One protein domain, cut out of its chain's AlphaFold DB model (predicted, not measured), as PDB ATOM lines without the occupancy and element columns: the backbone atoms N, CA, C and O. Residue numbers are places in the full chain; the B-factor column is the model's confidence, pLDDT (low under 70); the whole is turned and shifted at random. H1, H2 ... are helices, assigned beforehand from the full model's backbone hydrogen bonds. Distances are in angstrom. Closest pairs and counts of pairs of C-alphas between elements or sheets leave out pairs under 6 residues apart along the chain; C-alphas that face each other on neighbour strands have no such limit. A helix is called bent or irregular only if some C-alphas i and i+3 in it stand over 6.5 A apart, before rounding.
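AT A GLANCE: This is residues 179 to 303 of the 593 residues of an uncharacterized protein of Phytomonas sp. isolate Hart1 (UniProt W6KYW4). Four helices, H2 to H5, stand in an up-and-down bundle, each running against the one before it, with H2 touching H3 at one end alone. H1 crosses H2 about perpendicularly and points away from the bundle, while after H5 the short H6 folds back near the last residues of H3 and H5, and H7 packs on H3. The 125 printed residues hold seven named helices, H1 to H7 along the chain, and no named strand; the class is all helix. The whole is compact, with a radius of gyration of the C-alphas of 13.9 A, and rounded, spanning 40 by 39 by 29 A.

IN THESE COORDINATES: H1 is residues 179 to 193, 20.2 A from first to last C-alpha, beginning at C-alpha 179 (120.632, 169.822, 208.971). H2 is residues 202 to 216, 21.8 A. H3 is residues 221 to 237, 24.1 A, and H4 is residues 242 to 257, 23.6 A. H5, the longest helix, is residues 263 to 285, 31.0 A, ending at C-alpha 285 (148.663, 182.783, 200.227); it is only just irregular, with C-alphas 265 and 268 6.6 A apart. H6 is residues 289 to 295, 9.8 A. H7 is residues 300 to 303, 5.5 A, ending at C-alpha 303 (139.981, 162.453, 188.200).

HOW THE PARTS SIT: H1 touches H2 with residues 187 to 191 alone, about perpendicular at 81 degrees; their closest C-alphas, of Ala 191 and Ala 208, are 5.3 A apart. H2 and H3, a hairpin, only just touch, with 3 pairs of C-alphas within 8 A, closest Leu 215 and Gln 224 at 6.0 A. H3 and H4, also a hairpin, touch at a shallow tilt of 6 degrees, opposite ways, closest C-alphas Phe 234 and Ala 247 at 5.9 A. H4 and H5, a third hairpin, only just touch, with 3 pairs within 8 A, closest C-alphas Glu 256 and Phe 263 at 7.5 A. H5 touches H2, opposite ways, at a shallow tilt of 33 degrees, only just short of steep; the closest C-alphas, of Ile 207 and Tyr 274, are 6.5 A apart. H2 and H4 are apart, as are H3 and H5. H6 is close to but not clearly touching H1, H3 and H5; its closest C-alpha pair with H1 is Gly 193 and Gln 295, 5.7 A. H7 touches H3, closest C-alphas His 229 and Glu 302 at 5.7 A. Every O i to N i+4 pair is within hydrogen-bond range in H1, H3 and H6, against 10 of 11 in H2, 11 of 12 in H4 and 17 of 19 in H5; H7 is too short for one.

THE WHOLE: The two C-alphas farthest apart, of Leu 179 and Gln 242, are 41.8 A apart. The printed part has no cut. The link from H1 to H2 is short, and the other five are tight. The mean pLDDT of the printed part is 81.4; it is under 70 at residues 179 to 180, 182, 218, 240 to 243 and 287 to 288.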
ATOM      1  N   LEU A 179     120.512 169.980 210.421       60.03
ATOM      2  CA  LEU A 179     120.632 169.822 208.971       60.03
ATOM      3  C   LEU A 179     121.343 171.017 208.338       60.03
ATOM      4  O   LEU A 179     122.297 170.807 207.595       60.03
ATOM      5  N   ASP A 180     120.948 172.242 208.691       62.50
ATOM      6  CA  ASP A 180     121.598 173.461 208.199       62.50
ATOM      7  C   ASP A 180     123.083 173.482 208.572       62.50
ATOM      8  O   ASP A 180     123.934 173.701 207.722       62.50
ATOM      9  N   GLN A 181     123.414 173.146 209.823       71.50
ATOM     10  CA  GLN A 181     124.805 173.056 210.271       71.50
ATOM     11  C   GLN A 181     125.608 171.997 209.507       71.50
ATOM     12  O   GLN A 181     126.774 172.223 209.197       71.50
ATOM     13  N   GLN A 182     125.010 170.841 209.202       68.44
ATOM     14  CA  GLN A 182     125.680 169.815 208.400       68.44
ATOM     15  C   GLN A 182     125.825 170.220 206.936       68.44
ATOM     16  O   GLN A 182     126.815 169.854 206.308       68.44
ATOM     17  N   PHE A 183     124.869 170.968 206.389       73.94
ATOM     18  CA  PHE A 183     124.958 171.492 205.035       73.94
ATOM     19  C   PHE A 183     126.019 172.591 204.932       73.94
ATOM     20  O   PHE A 183     126.848 172.550 204.032       73.94
ATOM     21  N   ASP A 184     126.059 173.522 205.882       78.00
ATOM     22  CA  ASP A 184     127.103 174.544 205.948       78.00
ATOM     23  C   ASP A 184     128.492 173.899 206.073       78.00
ATOM     24  O   ASP A 184     129.429 174.317 205.393       78.00
ATOM     25  N   GLN A 185     128.609 172.828 206.867       80.81
ATOM     26  CA  GLN A 185     129.836 172.037 206.956       80.81
ATOM     27  C   GLN A 185     130.185 171.369 205.617       80.81
ATOM     28  O   GLN A 185     131.321 171.479 205.173       80.81
ATOM     29  N   LEU A 186     129.212 170.762 204.928       80.88
ATOM     30  CA  LEU A 186     129.410 170.179 203.595       80.88
ATOM     31  C   LEU A 186     129.908 171.223 202.586       80.88
ATOM     32  O   LEU A 186     130.824 170.944 201.817       80.88
ATOM     33  N   ILE A 187     129.320 172.423 202.575       84.69
ATOM     34  CA  ILE A 187     129.742 173.511 201.684       84.69
ATOM     35  C   ILE A 187     131.150 173.993 202.041       84.69
ATOM     36  O   ILE A 187     131.942 174.256 201.137       84.69
ATOM     37  N   ALA A 188     131.486 174.074 203.329       85.06
ATOM     38  CA  ALA A 188     132.835 174.402 203.778       85.06
ATOM     39  C   ALA A 188     133.859 173.340 203.346       85.06
ATOM     40  O   ALA A 188     134.926 173.690 202.835       85.06
ATOM     41  N   ASP A 189     133.514 172.059 203.471       85.06
ATOM     42  CA  ASP A 189     134.358 170.938 203.059       85.06
ATOM     43  C   ASP A 189     134.499 170.871 201.533       85.06
ATOM     44  O   ASP A 189     135.583 170.599 201.021       85.06
ATOM     45  N   LEU A 190     133.448 171.209 200.783       86.38
ATOM     46  CA  LEU A 190     133.488 171.320 199.326       86.38
ATOM     47  C   LEU A 190     134.367 172.491 198.873       86.38
ATOM     48  O   LEU A 190     135.220 172.329 197.995       86.38
ATOM     49  N   ALA A 191     134.185 173.666 199.483       86.75
ATOM     50  CA  ALA A 191     134.989 174.849 199.202       86.75
ATOM     51  C   ALA A 191     136.475 174.560 199.447       86.75
ATOM     52  O   ALA A 191     137.309 174.852 198.591       86.75
ATOM     53  N   HIS A 192     136.793 173.930 200.577       88.12
ATOM     54  CA  HIS A 192     138.164 173.654 200.984       88.12
ATOM     55  C   HIS A 192     138.798 172.476 200.241       88.12
ATOM     56  O   HIS A 192     139.871 172.614 199.657       88.12
ATOM     57  N   GLY A 193     138.123 171.327 200.245       84.31
ATOM     58  CA  GLY A 193     138.661 170.044 199.804       84.31
ATOM     59  C   GLY A 193     138.553 169.782 198.307       84.31
ATOM     60  O   GLY A 193     139.368 169.034 197.777       84.31
ATOM     61  N   LYS A 194     137.587 170.392 197.608       86.00
ATOM     62  CA  LYS A 194     137.392 170.178 196.160       86.00
ATOM     63  C   LYS A 194     137.731 171.417 195.344       86.00
ATOM     64  O   LYS A 194     138.419 171.316 194.339       86.00
ATOM     65  N   LEU A 195     137.290 172.599 195.777       87.12
ATOM     66  CA  LEU A 195     137.504 173.842 195.023       87.12
ATOM     67  C   LEU A 195     138.829 174.545 195.358       87.12
ATOM     68  O   LEU A 195     139.281 175.395 194.584       87.12
ATOM     69  N   GLY A 196     139.468 174.194 196.479       85.81
ATOM     70  CA  GLY A 196     140.729 174.788 196.930       85.81
ATOM     71  C   GLY A 196     140.591 176.244 197.374       85.81
ATOM     72  O   GLY A 196     141.498 177.041 197.130       85.81
ATOM     73  N   LEU A 197     139.448 176.585 197.971       87.56
ATOM     74  CA  LEU A 197     139.101 177.891 198.524       87.56
ATOM     75  C   LEU A 197     139.193 177.890 200.065       87.56
ATOM     76  O   LEU A 197     139.230 176.849 200.720       87.56
ATOM     77  N   ASN A 198     139.208 179.080 200.666       86.81
ATOM     78  CA  ASN A 198     139.116 179.234 202.124       86.81
ATOM     79  C   ASN A 198     137.728 178.828 202.664       86.81
ATOM     80  O   ASN A 198     136.716 179.322 202.174       86.81
ATOM     81  N   LYS A 199     137.701 178.003 203.719       86.00
ATOM     82  CA  LYS A 199     136.487 177.571 204.436       86.00
ATOM     83  C   LYS A 199     135.876 178.637 205.355       86.00
ATOM     84  O   LYS A 199     134.737 178.487 205.775       86.00
ATOM     85  N   GLU A 200     136.635 179.675 205.705       85.56
ATOM     86  CA  GLU A 200     136.201 180.731 206.639       85.56
ATOM     87  C   GLU A 200     135.711 181.999 205.920       85.56
ATOM     88  O   GLU A 200     135.123 182.880 206.546       85.56
ATOM     89  N   ASP A 201     135.934 182.100 204.607       87.56
ATOM     90  CA  ASP A 201     135.562 183.271 203.813       87.56
ATOM     91  C   ASP A 201     134.136 183.132 203.256       87.56
ATOM     92  O   ASP A 201     133.814 182.187 202.531       87.56
ATOM     93  N   GLN A 202     133.273 184.103 203.566       86.69
ATOM     94  CA  GLN A 202     131.875 184.108 203.134       86.69
ATOM     95  C   GLN A 202     131.715 184.176 201.609       86.69
ATOM     96  O   GLN A 202     130.800 183.550 201.070       86.69
ATOM     97  N   GLU A 203     132.592 184.892 200.901       88.62
ATOM     98  CA  GLU A 203     132.544 184.977 199.434       88.62
ATOM     99  C   GLU A 203     132.851 183.609 198.807       88.62
ATOM    100  O   GLU A 203     132.197 183.179 197.853       88.62
ATOM    101  N   HIS A 204     133.800 182.875 199.390       88.88
ATOM    102  CA  HIS A 204     134.193 181.545 198.931       88.88
ATOM    103  C   HIS A 204     133.094 180.510 199.174       88.88
ATOM    104  O   HIS A 204     132.759 179.737 198.273       88.88
ATOM    105  N   LEU A 205     132.488 180.533 200.365       84.00
ATOM    106  CA  LEU A 205     131.360 179.667 200.706       84.00
ATOM    107  C   LEU A 205     130.143 179.948 199.817       84.00
ATOM    108  O   LEU A 205     129.463 179.018 199.389       84.00
ATOM    109  N   LYS A 206     129.888 181.217 199.470       87.25
ATOM    110  CA  LYS A 206     128.804 181.593 198.552       87.25
ATOM    111  C   LYS A 206     129.022 181.029 197.149       87.25
ATOM    112  O   LYS A 206     128.075 180.520 196.547       87.25
ATOM    113  N   ILE A 207     130.252 181.079 196.635       87.69
ATOM    114  CA  ILE A 207     130.600 180.487 195.334       87.69
ATOM    115  C   ILE A 207     130.419 178.970 195.372       87.69
ATOM    116  O   ILE A 207     129.768 178.423 194.488       87.69
ATOM    117  N   ALA A 208     130.930 178.302 196.410       85.81
ATOM    118  CA  ALA A 208     130.783 176.859 196.588       85.81
ATOM    119  C   ALA A 208     129.307 176.435 196.652       85.81
ATOM    120  O   ALA A 208     128.902 175.498 195.965       85.81
ATOM    121  N   ARG A 209     128.482 177.180 197.398       83.56
ATOM    122  CA  ARG A 209     127.034 176.959 197.492       83.56
ATOM    123  C   ARG A 209     126.328 177.132 196.150       83.56
ATOM    124  O   ARG A 209     125.527 176.282 195.779       83.56
ATOM    125  N   THR A 210     126.635 178.207 195.428       82.81
ATOM    126  CA  THR A 210     126.012 178.502 194.126       82.81
ATOM    127  C   THR A 210     126.429 177.480 193.069       82.81
ATOM    128  O   THR A 210     125.625 177.060 192.249       82.81
ATOM    129  N   LEU A 211     127.685 177.031 193.093       85.56
ATOM    130  CA  LEU A 211     128.169 175.967 192.217       85.56
ATOM    131  C   LEU A 211     127.484 174.645 192.516       85.56
ATOM    132  O   LEU A 211     127.051 173.966 191.589       85.56
ATOM    133  N   TRP A 212     127.332 174.314 193.797       83.88
ATOM    134  CA  TRP A 212     126.612 173.121 194.203       83.88
ATOM    135  C   TRP A 212     125.138 173.161 193.796       83.88
ATOM    136  O   TRP A 212     124.647 172.157 193.309       83.88
ATOM    137  N   SER A 213     124.433 174.291 193.917       78.94
ATOM    138  CA  SER A 213     123.027 174.382 193.490       78.94
ATOM    139  C   SER A 213     122.871 174.282 191.972       78.94
ATOM    140  O   SER A 213     122.131 173.434 191.475       78.94
ATOM    141  N   VAL A 214     123.634 175.088 191.226       78.69
ATOM    142  CA  VAL A 214     123.563 175.148 189.758       78.69
ATOM    143  C   VAL A 214     123.981 173.814 189.129       78.69
ATOM    144  O   VAL A 214     123.488 173.454 188.060       78.69
ATOM    145  N   LEU A 215     124.832 173.031 189.808       77.75
ATOM    146  CA  LEU A 215     125.186 171.682 189.378       77.75
ATOM    147  C   LEU A 215     123.965 170.787 189.204       77.75
ATOM    148  O   LEU A 215     124.021 169.940 188.323       77.75
ATOM    149  N   PHE A 216     122.886 170.966 189.970       75.50
ATOM    150  CA  PHE A 216     121.695 170.118 189.885       75.50
ATOM    151  C   PHE A 216     120.453 170.801 189.295       75.50
ATOM    152  O   PHE A 216     119.478 170.113 188.972       75.50
ATOM    153  N   GLU A 217     120.480 172.119 189.100       71.44
ATOM    154  CA  GLU A 217     119.415 172.853 188.413       71.44
ATOM    155  C   GLU A 217     119.393 172.508 186.914       71.44
ATOM    156  O   GLU A 217     120.201 172.978 186.112       71.44
ATOM    157  N   GLY A 218     118.442 171.661 186.513       61.66
ATOM    158  CA  GLY A 218     118.175 171.351 185.102       61.66
ATOM    159  C   GLY A 218     119.240 170.510 184.384       61.66
ATOM    160  O   GLY A 218     119.130 170.309 183.175       61.66
ATOM    161  N   THR A 219     120.253 170.004 185.089       70.62
ATOM    162  CA  THR A 219     121.317 169.149 184.538       70.62
ATOM    163  C   THR A 219     120.966 167.659 184.635       70.62
ATOM    164  O   THR A 219     120.272 167.206 185.549       70.62
ATOM    165  N   THR A 220     121.469 166.865 183.690       75.62
ATOM    166  CA  THR A 220     121.392 165.394 183.736       75.62
ATOM    167  C   THR A 220     122.521 164.800 184.585       75.62
ATOM    168  O   THR A 220     123.561 165.429 184.765       75.62
ATOM    169  N   SER A 221     122.378 163.558 185.061       74.94
ATOM    170  CA  SER A 221     123.420 162.886 185.861       74.94
ATOM    171  C   SER A 221     124.762 162.741 185.130       74.94
ATOM    172  O   SER A 221     125.814 162.849 185.755       74.94
ATOM    173  N   ALA A 222     124.742 162.557 183.805       73.62
ATOM    174  CA  ALA A 222     125.959 162.545 182.990       73.62
ATOM    175  C   ALA A 222     126.626 163.930 182.958       73.62
ATOM    176  O   ALA A 222     127.820 164.042 183.211       73.62
ATOM    177  N   GLN A 223     125.843 164.996 182.752       80.12
ATOM    178  CA  GLN A 223     126.353 166.370 182.795       80.12
ATOM    179  C   GLN A 223     126.892 166.741 184.180       80.12
ATOM    180  O   GLN A 223     127.937 167.372 184.265       80.12
ATOM    181  N   GLN A 224     126.225 166.328 185.261       80.31
ATOM    182  CA  GLN A 224     126.695 166.543 186.635       80.31
ATOM    183  C   GLN A 224     128.085 165.944 186.847       80.31
ATOM    184  O   GLN A 224     128.987 166.627 187.327       80.31
ATOM    185  N   ARG A 225     128.276 164.688 186.426       80.62
ATOM    186  CA  ARG A 225     129.575 164.011 186.478       80.62
ATOM    187  C   ARG A 225     130.625 164.730 185.645       80.62
ATOM    188  O   ARG A 225     131.701 165.008 186.161       80.62
ATOM    189  N   ASP A 226     130.324 165.041 184.391       82.75
ATOM    190  CA  ASP A 226     131.317 165.602 183.474       82.75
ATOM    191  C   ASP A 226     131.716 167.037 183.880       82.75
ATOM    192  O   ASP A 226     132.882 167.421 183.781       82.75
ATOM    193  N   VAL A 227     130.774 167.820 184.419       86.81
ATOM    194  CA  VAL A 227     131.049 169.141 185.007       86.81
ATOM    195  C   VAL A 227     131.895 169.020 186.267       86.81
ATOM    196  O   VAL A 227     132.879 169.745 186.420       86.81
ATOM    197  N   TRP A 228     131.530 168.108 187.170       87.12
ATOM    198  CA  TRP A 228     132.278 167.875 188.401       87.12
ATOM    199  C   TRP A 228     133.712 167.434 188.116       87.12
ATOM    200  O   TRP A 228     134.645 167.977 188.703       87.12
ATOM    201  N   HIS A 229     133.889 166.520 187.160       85.88
ATOM    202  CA  HIS A 229     135.193 166.065 186.685       85.88
ATOM    203  C   HIS A 229     136.029 167.226 186.140       85.88
ATOM    204  O   HIS A 229     137.169 167.411 186.567       85.88
ATOM    205  N   ALA A 230     135.450 168.074 185.281       87.31
ATOM    206  CA  ALA A 230     136.146 169.234 184.727       87.31
ATOM    207  C   ALA A 230     136.613 170.211 185.824       87.31
ATOM    208  O   ALA A 230     137.741 170.708 185.778       87.31
ATOM    209  N   ILE A 231     135.778 170.454 186.838       88.94
ATOM    210  CA  ILE A 231     136.097 171.335 187.972       88.94
ATOM    211  C   ILE A 231     137.170 170.713 188.884       88.94
ATOM    212  O   ILE A 231     138.101 171.408 189.302       88.94
ATOM    213  N   CYS A 232     137.095 169.409 189.164       86.44
ATOM    214  CA  CYS A 232     138.106 168.694 189.950       86.44
ATOM    215  C   CYS A 232     139.463 168.673 189.229       86.44
ATOM    216  O   CYS A 232     140.489 169.013 189.815       86.44
ATOM    217  N   CYS A 233     139.476 168.384 187.927       84.56
ATOM    218  CA  CYS A 233     140.694 168.431 187.119       84.56
ATOM    219  C   CYS A 233     141.303 169.836 187.085       84.56
ATOM    220  O   CYS A 233     142.515 169.985 187.229       84.56
ATOM    221  N   PHE A 234     140.472 170.873 186.943       88.81
ATOM    222  CA  PHE A 234     140.930 172.258 186.993       88.81
ATOM    223  C   PHE A 234     141.552 172.606 188.346       88.81
ATOM    224  O   PHE A 234     142.680 173.088 188.398       88.81
ATOM    225  N   SER A 235     140.836 172.360 189.441       86.44
ATOM    226  CA  SER A 235     141.295 172.703 190.792       86.44
ATOM    227  C   SER A 235     142.605 171.992 191.157       86.44
ATOM    228  O   SER A 235     143.479 172.627 191.758       86.44
ATOM    229  N   PHE A 236     142.775 170.739 190.718       84.50
ATOM    230  CA  PHE A 236     144.013 169.965 190.833       84.50
ATOM    231  C   PHE A 236     145.158 170.529 189.973       84.50
ATOM    232  O   PHE A 236     146.279 170.704 190.460       84.50
ATOM    233  N   ALA A 237     144.888 170.838 188.699       82.62
ATOM    234  CA  ALA A 237     145.895 171.305 187.744       82.62
ATOM    235  C   ALA A 237     146.304 172.776 187.946       82.62
ATOM    236  O   ALA A 237     147.396 173.174 187.531       82.62
ATOM    237  N   TYR A 238     145.453 173.586 188.578       83.19
ATOM    238  CA  TYR A 238     145.675 175.017 188.751       83.19
ATOM    239  C   TYR A 238     146.930 175.312 189.593       83.19
ATOM    240  O   TYR A 238     147.053 174.876 190.745       83.19
ATOM    241  N   ASP A 239     147.847 176.099 189.022       76.62
ATOM    242  CA  ASP A 239     149.097 176.546 189.643       76.62
ATOM    243  C   ASP A 239     149.409 178.006 189.284       76.62
ATOM    244  O   ASP A 239     148.986 178.463 188.227       76.62
ATOM    245  N   ASP A 240     150.189 178.720 190.100       64.81
ATOM    246  CA  ASP A 240     150.435 180.181 190.006       64.81
ATOM    247  C   ASP A 240     151.370 180.600 188.835       64.81
ATOM    248  O   ASP A 240     152.087 181.596 188.877       64.81
ATOM    249  N   GLY A 241     151.416 179.800 187.764       64.62
ATOM    250  CA  GLY A 241     152.315 179.964 186.618       64.62
ATOM    251  C   GLY A 241     151.590 179.968 185.270       64.62
ATOM    252  O   GLY A 241     150.370 180.060 185.200       64.62
ATOM    253  N   GLN A 242     152.327 179.825 184.161       60.25
ATOM    254  CA  GLN A 242     151.740 179.765 182.806       60.25
ATOM    255  C   GLN A 242     150.738 178.607 182.616       60.25
ATOM    256  O   GLN A 242     149.861 178.697 181.758       60.25
ATOM    257  N   SER A 243     150.826 177.564 183.444       62.56
ATOM    258  CA  SER A 243     149.873 176.453 183.506       62.56
ATOM    259  C   SER A 243     148.463 176.870 183.955       62.56
ATOM    260  O   SER A 243     147.505 176.234 183.520       62.56
ATOM    261  N   SER A 244     148.297 177.955 184.731       73.31
ATOM    262  CA  SER A 244     146.968 178.477 185.118       73.31
ATOM    263  C   SER A 244     146.134 178.884 183.910       73.31
ATOM    264  O   SER A 244     144.965 178.527 183.816       73.31
ATOM    265  N   LYS A 245     146.733 179.605 182.956       79.44
ATOM    266  CA  LYS A 245     146.022 180.124 181.780       79.44
ATOM    267  C   LYS A 245     145.514 178.997 180.889       79.44
ATOM    268  O   LYS A 245     144.390 179.078 180.403       79.44
ATOM    269  N   GLN A 246     146.318 177.946 180.726       82.19
ATOM    270  CA  GLN A 246     145.911 176.758 179.984       82.19
ATOM    271  C   GLN A 246     144.796 176.008 180.724       82.19
ATOM    272  O   GLN A 246     143.769 175.727 180.121       82.19
ATOM    273  N   ALA A 247     144.929 175.797 182.040       82.06
ATOM    274  CA  ALA A 247     143.897 175.142 182.846       82.06
ATOM    275  C   ALA A 247     142.556 175.904 182.820       82.06
ATOM    276  O   ALA A 247     141.496 175.292 182.696       82.06
ATOM    277  N   ILE A 248     142.588 177.241 182.879       87.31
ATOM    278  CA  ILE A 248     141.397 178.096 182.747       87.31
ATOM    279  C   ILE A 248     140.740 177.899 181.376       87.31
ATOM    280  O   ILE A 248     139.519 177.757 181.280       87.31
ATOM    281  N   GLN A 249     141.541 177.895 180.309       86.00
ATOM    282  CA  GLN A 249     141.039 177.722 178.952       86.00
ATOM    283  C   GLN A 249     140.453 176.320 178.739       86.00
ATOM    284  O   GLN A 249     139.384 176.193 178.134       86.00
ATOM    285  N   ASP A 250     141.096 175.290 179.284       85.25
ATOM    286  CA  ASP A 250     140.648 173.901 179.208       85.25
ATOM    287  C   ASP A 250     139.333 173.695 179.973       85.25
ATOM    288  O   ASP A 250     138.415 173.067 179.439       85.25
ATOM    289  N   LEU A 251     139.182 174.288 181.167       89.31
ATOM    290  CA  LEU A 251     137.930 174.258 181.933       89.31
ATOM    291  C   LEU A 251     136.784 174.898 181.145       89.31
ATOM    292  O   LEU A 251     135.739 174.280 180.949       89.31
ATOM    293  N   MET A 252     136.981 176.127 180.661       87.81
ATOM    294  CA  MET A 252     135.943 176.859 179.930       87.81
ATOM    295  C   MET A 252     135.533 176.132 178.647       87.81
ATOM    296  O   MET A 252     134.343 175.992 178.378       87.81
ATOM    297  N   THR A 253     136.506 175.613 177.897       87.50
ATOM    298  CA  THR A 253     136.245 174.860 176.662       87.50
ATOM    299  C   THR A 253     135.517 173.547 176.950       87.50
ATOM    300  O   THR A 253     134.638 173.151 176.186       87.50
ATOM    301  N   SER A 254     135.857 172.869 178.050       87.06
ATOM    302  CA  SER A 254     135.192 171.627 178.457       87.06
ATOM    303  C   SER A 254     133.735 171.885 178.830       87.06
ATOM    304  O   SER A 254     132.851 171.217 178.305       87.06
ATOM    305  N   LEU A 255     133.460 172.913 179.639       87.19
ATOM    306  CA  LEU A 255     132.094 173.263 180.035       87.19
ATOM    307  C   LEU A 255     131.240 173.767 178.856       87.19
ATOM    308  O   LEU A 255     130.055 173.446 178.788       87.19
ATOM    309  N   GLU A 256     131.829 174.492 177.896       86.81
ATOM    310  CA  GLU A 256     131.144 174.916 176.661       86.81
ATOM    311  C   GLU A 256     130.683 173.719 175.809       86.81
ATOM    312  O   GLU A 256     129.615 173.773 175.194       86.81
ATOM    313  N   ARG A 257     131.443 172.615 175.803       87.44
ATOM    314  CA  ARG A 257     131.107 171.389 175.055       87.44
ATOM    315  C   ARG A 257     130.001 170.555 175.703       87.44
ATOM    316  O   ARG A 257     129.362 169.775 175.004       87.44
ATOM    317  N   LEU A 258     129.753 170.716 177.004       82.81
ATOM    318  CA  LEU A 258     128.765 169.923 177.751       82.81
ATOM    319  C   LEU A 258     127.308 170.364 177.526       82.81
ATOM    320  O   LEU A 258     126.392 169.760 178.088       82.81
ATOM    321  N   HIS A 259     127.084 171.395 176.698       80.44
ATOM    322  CA  HIS A 259     125.759 171.922 176.352       80.44
ATOM    323  C   HIS A 259     124.868 172.139 177.589       80.44
ATOM    324  O   HIS A 259     123.715 171.710 177.639       80.44
ATOM    325  N   LEU A 260     125.432 172.783 178.614       81.50
ATOM    326  CA  LEU A 260     124.761 172.983 179.896       81.50
ATOM    327  C   LEU A 260     123.553 173.927 179.768       81.50
ATOM    328  O   LEU A 260     123.616 174.918 179.026       81.50
ATOM    329  N   PRO A 261     122.464 173.672 180.516       74.06
ATOM    330  CA  PRO A 261     121.334 174.588 180.584       74.06
ATOM    331  C   PRO A 261     121.806 175.950 181.103       74.06
ATOM    332  O   PRO A 261     122.616 176.033 182.025       74.06
ATOM    333  N   GLN A 262     121.316 177.027 180.484       77.12
ATOM    334  CA  GLN A 262     121.633 178.403 180.886       77.12
ATOM    335  C   GLN A 262     123.141 178.729 180.931       77.12
ATOM    336  O   GLN A 262     123.558 179.640 181.643       77.12
ATOM    337  N   PHE A 263     123.973 178.042 180.131       80.69
ATOM    338  CA  PHE A 263     125.434 178.178 180.191       80.69
ATOM    339  C   PHE A 263     125.930 179.636 180.188       80.69
ATOM    340  O   PHE A 263     126.790 180.010 180.982       80.69
ATOM    341  N   LEU A 264     125.377 180.483 179.312       79.06
ATOM    342  CA  LEU A 264     125.794 181.882 179.184       79.06
ATOM    343  C   LEU A 264     125.373 182.761 180.370       79.06
ATOM    344  O   LEU A 264     126.090 183.710 180.683       79.06
ATOM    345  N   SER A 265     124.228 182.473 180.991       80.44
ATOM    346  CA  SER A 265     123.617 183.313 182.026       80.44
ATOM    347  C   SER A 265     123.960 182.880 183.452       80.44
ATOM    348  O   SER A 265     124.059 183.751 184.310       80.44
ATOM    349  N   SER A 266     124.179 181.585 183.711       81.25
ATOM    350  CA  SER A 266     124.477 181.052 185.051       81.25
ATOM    351  C   SER A 266     125.904 180.503 185.164       81.25
ATOM    352  O   SER A 266     126.723 181.050 185.902       81.25
ATOM    353  N   TRP A 267     126.254 179.477 184.384       85.06
ATOM    354  CA  TRP A 267     127.545 178.783 184.492       85.06
ATOM    355  C   TRP A 267     128.749 179.666 184.159       85.06
ATOM    356  O   TRP A 267     129.703 179.745 184.929       85.06
ATOM    357  N   ARG A 268     128.724 180.360 183.020       87.06
ATOM    358  CA  ARG A 268     129.841 181.191 182.557       87.06
ATOM    359  C   ARG A 268     130.226 182.304 183.546       87.06
ATOM    360  O   ARG A 268     131.423 182.438 183.816       87.06
ATOM    361  N   PRO A 269     129.296 183.126 184.074       89.12
ATOM    362  CA  PRO A 269     129.649 184.128 185.076       89.12
ATOM    363  C   PRO A 269     130.091 183.496 186.401       89.12
ATOM    364  O   PRO A 269     131.054 183.981 186.993       89.12
ATOM    365  N   LEU A 270     129.465 182.395 186.827       89.25
ATOM    366  CA  LEU A 270     129.833 181.690 188.054       89.25
ATOM    367  C   LEU A 270     131.267 181.146 188.001       89.25
ATOM    368  O   LEU A 270     132.048 181.384 188.917       89.25
ATOM    369  N   ILE A 271     131.640 180.469 186.913       91.31
ATOM    370  CA  ILE A 271     132.983 179.900 186.742       91.31
ATOM    371  C   ILE A 271     134.037 181.002 186.635       91.31
ATOM    372  O   ILE A 271     135.109 180.883 187.225       91.31
ATOM    373  N   ARG A 272     133.732 182.122 185.967       90.62
ATOM    374  CA  ARG A 272     134.616 183.300 185.978       90.62
ATOM    375  C   ARG A 272     134.806 183.854 187.385       90.62
ATOM    376  O   ARG A 272     135.937 184.128 187.766       90.62
ATOM    377  N   SER A 273     133.722 183.987 188.150       90.88
ATOM    378  CA  SER A 273     133.790 184.429 189.544       90.88
ATOM    379  C   SER A 273     134.642 183.479 190.379       90.88
ATOM    380  O   SER A 273     135.499 183.936 191.124       90.88
ATOM    381  N   TYR A 274     134.458 182.168 190.216       92.56
ATOM    382  CA  TYR A 274     135.270 181.157 190.884       92.56
ATOM    383  C   TYR A 274     136.759 181.304 190.552       92.56
ATOM    384  O   TYR A 274     137.568 181.393 191.470       92.56
ATOM    385  N   ILE A 275     137.121 181.407 189.269       90.81
ATOM    386  CA  ILE A 275     138.516 181.566 188.829       90.81
ATOM    387  C   ILE A 275     139.132 182.843 189.409       90.81
ATOM    388  O   ILE A 275     140.206 182.789 189.995       90.81
ATOM    389  N   THR A 276     138.445 183.985 189.302       89.88
ATOM    390  CA  THR A 276     138.952 185.265 189.823       89.88
ATOM    391  C   THR A 276     139.119 185.240 191.342       89.88
ATOM    392  O   THR A 276     140.071 185.809 191.876       89.88
ATOM    393  N   THR A 277     138.202 184.593 192.057       89.88
ATOM    394  CA  THR A 277     138.295 184.445 193.511       89.88
ATOM    395  C   THR A 277     139.425 183.493 193.902       89.88
ATOM    396  O   THR A 277     140.186 183.799 194.819       89.88
ATOM    397  N   LEU A 278     139.609 182.397 193.163       88.25
ATOM    398  CA  LEU A 278     140.720 181.468 193.354       88.25
ATOM    399  C   LEU A 278     142.076 182.143 193.094       88.25
ATOM    400  O   LEU A 278     142.982 181.999 193.907       88.25
ATOM    401  N   GLU A 279     142.205 182.921 192.016       87.69
ATOM    402  CA  GLU A 279     143.397 183.723 191.701       87.69
ATOM    403  C   GLU A 279     143.756 184.662 192.859       87.69
ATOM    404  O   GLU A 279     144.883 184.644 193.350       87.69
ATOM    405  N   LYS A 280     142.785 185.444 193.347       87.12
ATOM    406  CA  LYS A 280     142.987 186.352 194.489       87.12
ATOM    407  C   LYS A 280     143.396 185.604 195.753       87.12
ATOM    408  O   LYS A 280     144.290 186.059 196.465       87.12
ATOM    409  N   TYR A 281     142.756 184.471 196.025       86.12
ATOM    410  CA  TYR A 281     143.061 183.665 197.198       86.12
ATOM    411  C   TYR A 281     144.478 183.084 197.128       86.12
ATOM    412  O   TYR A 281     145.244 183.226 198.079       86.12
ATOM    413  N   VAL A 282     144.873 182.517 195.988       84.38
ATOM    414  CA  VAL A 282     146.223 181.971 195.776       84.38
ATOM    415  C   VAL A 282     147.285 183.067 195.890       84.38
ATOM    416  O   VAL A 282     148.270 182.873 196.599       84.38
ATOM    417  N   LEU A 283     147.045 184.249 195.315       83.31
ATOM    418  CA  LEU A 283     147.934 185.408 195.475       83.31
ATOM    419  C   LEU A 283     148.065 185.850 196.941       83.31
ATOM    420  O   LEU A 283     149.149 186.244 197.368       83.31
ATOM    421  N   SER A 284     146.986 185.765 197.727       83.31
ATOM    422  CA  SER A 284     147.009 186.104 199.157       83.31
ATOM    423  C   SER A 284     147.790 185.101 200.016       83.31
ATOM    424  O   SER A 284     148.273 185.461 201.086       83.31
ATOM    425  N   LEU A 285     147.947 183.861 199.538       78.88
ATOM    426  CA  LEU A 285     148.663 182.783 200.227       78.88
ATOM    427  C   LEU A 285     150.183 182.809 199.986       78.88
ATOM    428  O   LEU A 285     150.934 182.192 200.743       78.88
ATOM    429  N   GLY A 286     150.664 183.498 198.945       70.94
ATOM    430  CA  GLY A 286     152.091 183.588 198.618       70.94
ATOM    431  C   GLY A 286     152.742 182.213 198.391       70.94
ATOM    432  O   GLY A 286     152.566 181.602 197.342       70.94
ATOM    433  N   ASN A 287     153.488 181.707 199.382       62.94
ATOM    434  CA  ASN A 287     154.206 180.420 199.315       62.94
ATOM    435  C   ASN A 287     153.361 179.197 199.726       62.94
ATOM    436  O   ASN A 287     153.808 178.058 199.565       62.94
ATOM    437  N   ASP A 288     152.138 179.402 200.218       67.69
ATOM    438  CA  ASP A 288     151.275 178.332 200.734       67.69
ATOM    439  C   ASP A 288     150.382 177.677 199.663       67.69
ATOM    440  O   ASP A 288     149.511 176.866 199.978       67.69
ATOM    441  N   ASN A 289     150.619 177.917 198.367       74.69
ATOM    442  CA  ASN A 289     149.905 177.198 197.298       74.69
ATOM    443  C   ASN A 289     150.153 175.671 197.360       74.69
ATOM    444  O   ASN A 289     149.274 174.865 197.057       74.69
ATOM    445  N   ALA A 290     151.323 175.244 197.852       71.12
ATOM    446  CA  ALA A 290     151.585 173.833 198.148       71.12
ATOM    447  C   ALA A 290     150.719 173.303 199.309       71.12
ATOM    448  O   ALA A 290     150.356 172.127 199.315       71.12
ATOM    449  N   VAL A 291     150.371 174.156 200.278       72.88
ATOM    450  CA  VAL A 291     149.461 173.824 201.383       72.88
ATOM    451  C   VAL A 291     148.030 173.713 200.860       72.88
ATOM    452  O   VAL A 291     147.386 172.706 201.136       72.88
ATOM    453  N   ARG A 292     147.580 174.646 200.006       83.25
ATOM    454  CA  ARG A 292     146.301 174.540 199.277       83.25
ATOM    455  C   ARG A 292     146.206 173.216 198.511       83.25
ATOM    456  O   ARG A 292     145.228 172.495 198.660       83.25
ATOM    457  N   LYS A 293     147.224 172.855 197.722       79.56
ATOM    458  CA  LYS A 293     147.222 171.595 196.955       79.56
ATOM    459  C   LYS A 293     147.159 170.351 197.846       79.56
ATOM    460  O   LYS A 293     146.528 169.377 197.463       79.56
ATOM    461  N   ARG A 294     147.775 170.381 199.033       75.81
ATOM    462  CA  ARG A 294     147.682 169.289 200.024       75.81
ATOM    463  C   ARG A 294     146.325 169.218 200.728       75.81
ATOM    464  O   ARG A 294     146.012 168.182 201.297       75.81
ATOM    465  N   GLN A 295     145.560 170.307 200.732       81.19
ATOM    466  CA  GLN A 295     144.201 170.355 201.278       81.19
ATOM    467  C   GLN A 295     143.157 169.848 200.281       81.19
ATOM    468  O   GLN A 295     142.029 169.573 200.683       81.19
ATOM    469  N   LEU A 296     143.517 169.714 199.003       82.75
ATOM    470  CA  LEU A 296     142.647 169.118 198.005       82.75
ATOM    471  C   LEU A 296     142.590 167.598 198.193       82.75
ATOM    472  O   LEU A 296     143.623 166.932 198.242       82.75
ATOM    473  N   HIS A 297     141.379 167.060 198.275       81.81
ATOM    474  CA  HIS A 297     141.119 165.637 198.458       81.81
ATOM    475  C   HIS A 297     140.231 165.156 197.314       81.81
ATOM    476  O   HIS A 297     139.050 165.497 197.262       81.81
ATOM    477  N   PHE A 298     140.788 164.361 196.402       81.25
ATOM    478  CA  PHE A 298     140.061 163.773 195.274       81.25
ATOM    479  C   PHE A 298     140.161 162.255 195.313       81.25
ATOM    480  O   PHE A 298     141.217 161.712 195.646       81.25
ATOM    481  N   ASN A 299     139.083 161.586 194.927       77.81
ATOM    482  CA  ASN A 299     139.112 160.155 194.665       77.81
ATOM    483  C   ASN A 299     139.660 159.890 193.247       77.81
ATOM    484  O   ASN A 299     139.509 160.720 192.350       77.81
ATOM    485  N   GLU A 300     140.258 158.720 193.017       72.69
ATOM    486  CA  GLU A 300     140.773 158.310 191.701       72.69
ATOM    487  C   GLU A 300     139.672 158.346 190.628       72.69
ATOM    488  O   GLU A 300     139.919 158.736 189.489       72.69
ATOM    489  N   THR A 301     138.426 158.048 191.011       75.25
ATOM    490  CA  THR A 301     137.253 158.092 190.123       75.25
ATOM    491  C   THR A 301     136.805 159.508 189.750       75.25
ATOM    492  O   THR A 301     136.142 159.680 188.734       75.25
ATOM    493  N   GLU A 302     137.134 160.526 190.551       77.38
ATOM    494  CA  GLU A 302     136.780 161.928 190.263       77.38
ATOM    495  C   GLU A 302     137.755 162.585 189.280       77.38
ATOM    496  O   GLU A 302     137.429 163.606 188.677       77.38
ATOM    497  N   LEU A 303     138.945 161.997 189.122       77.81
ATOM    498  CA  LEU A 303     139.981 162.453 188.200       77.81
ATOM    499  C   LEU A 303     140.057 161.589 186.933       77.81
ATOM    500  O   LEU A 303     140.597 162.053 185.929       77.81
TER     501      LEU A 303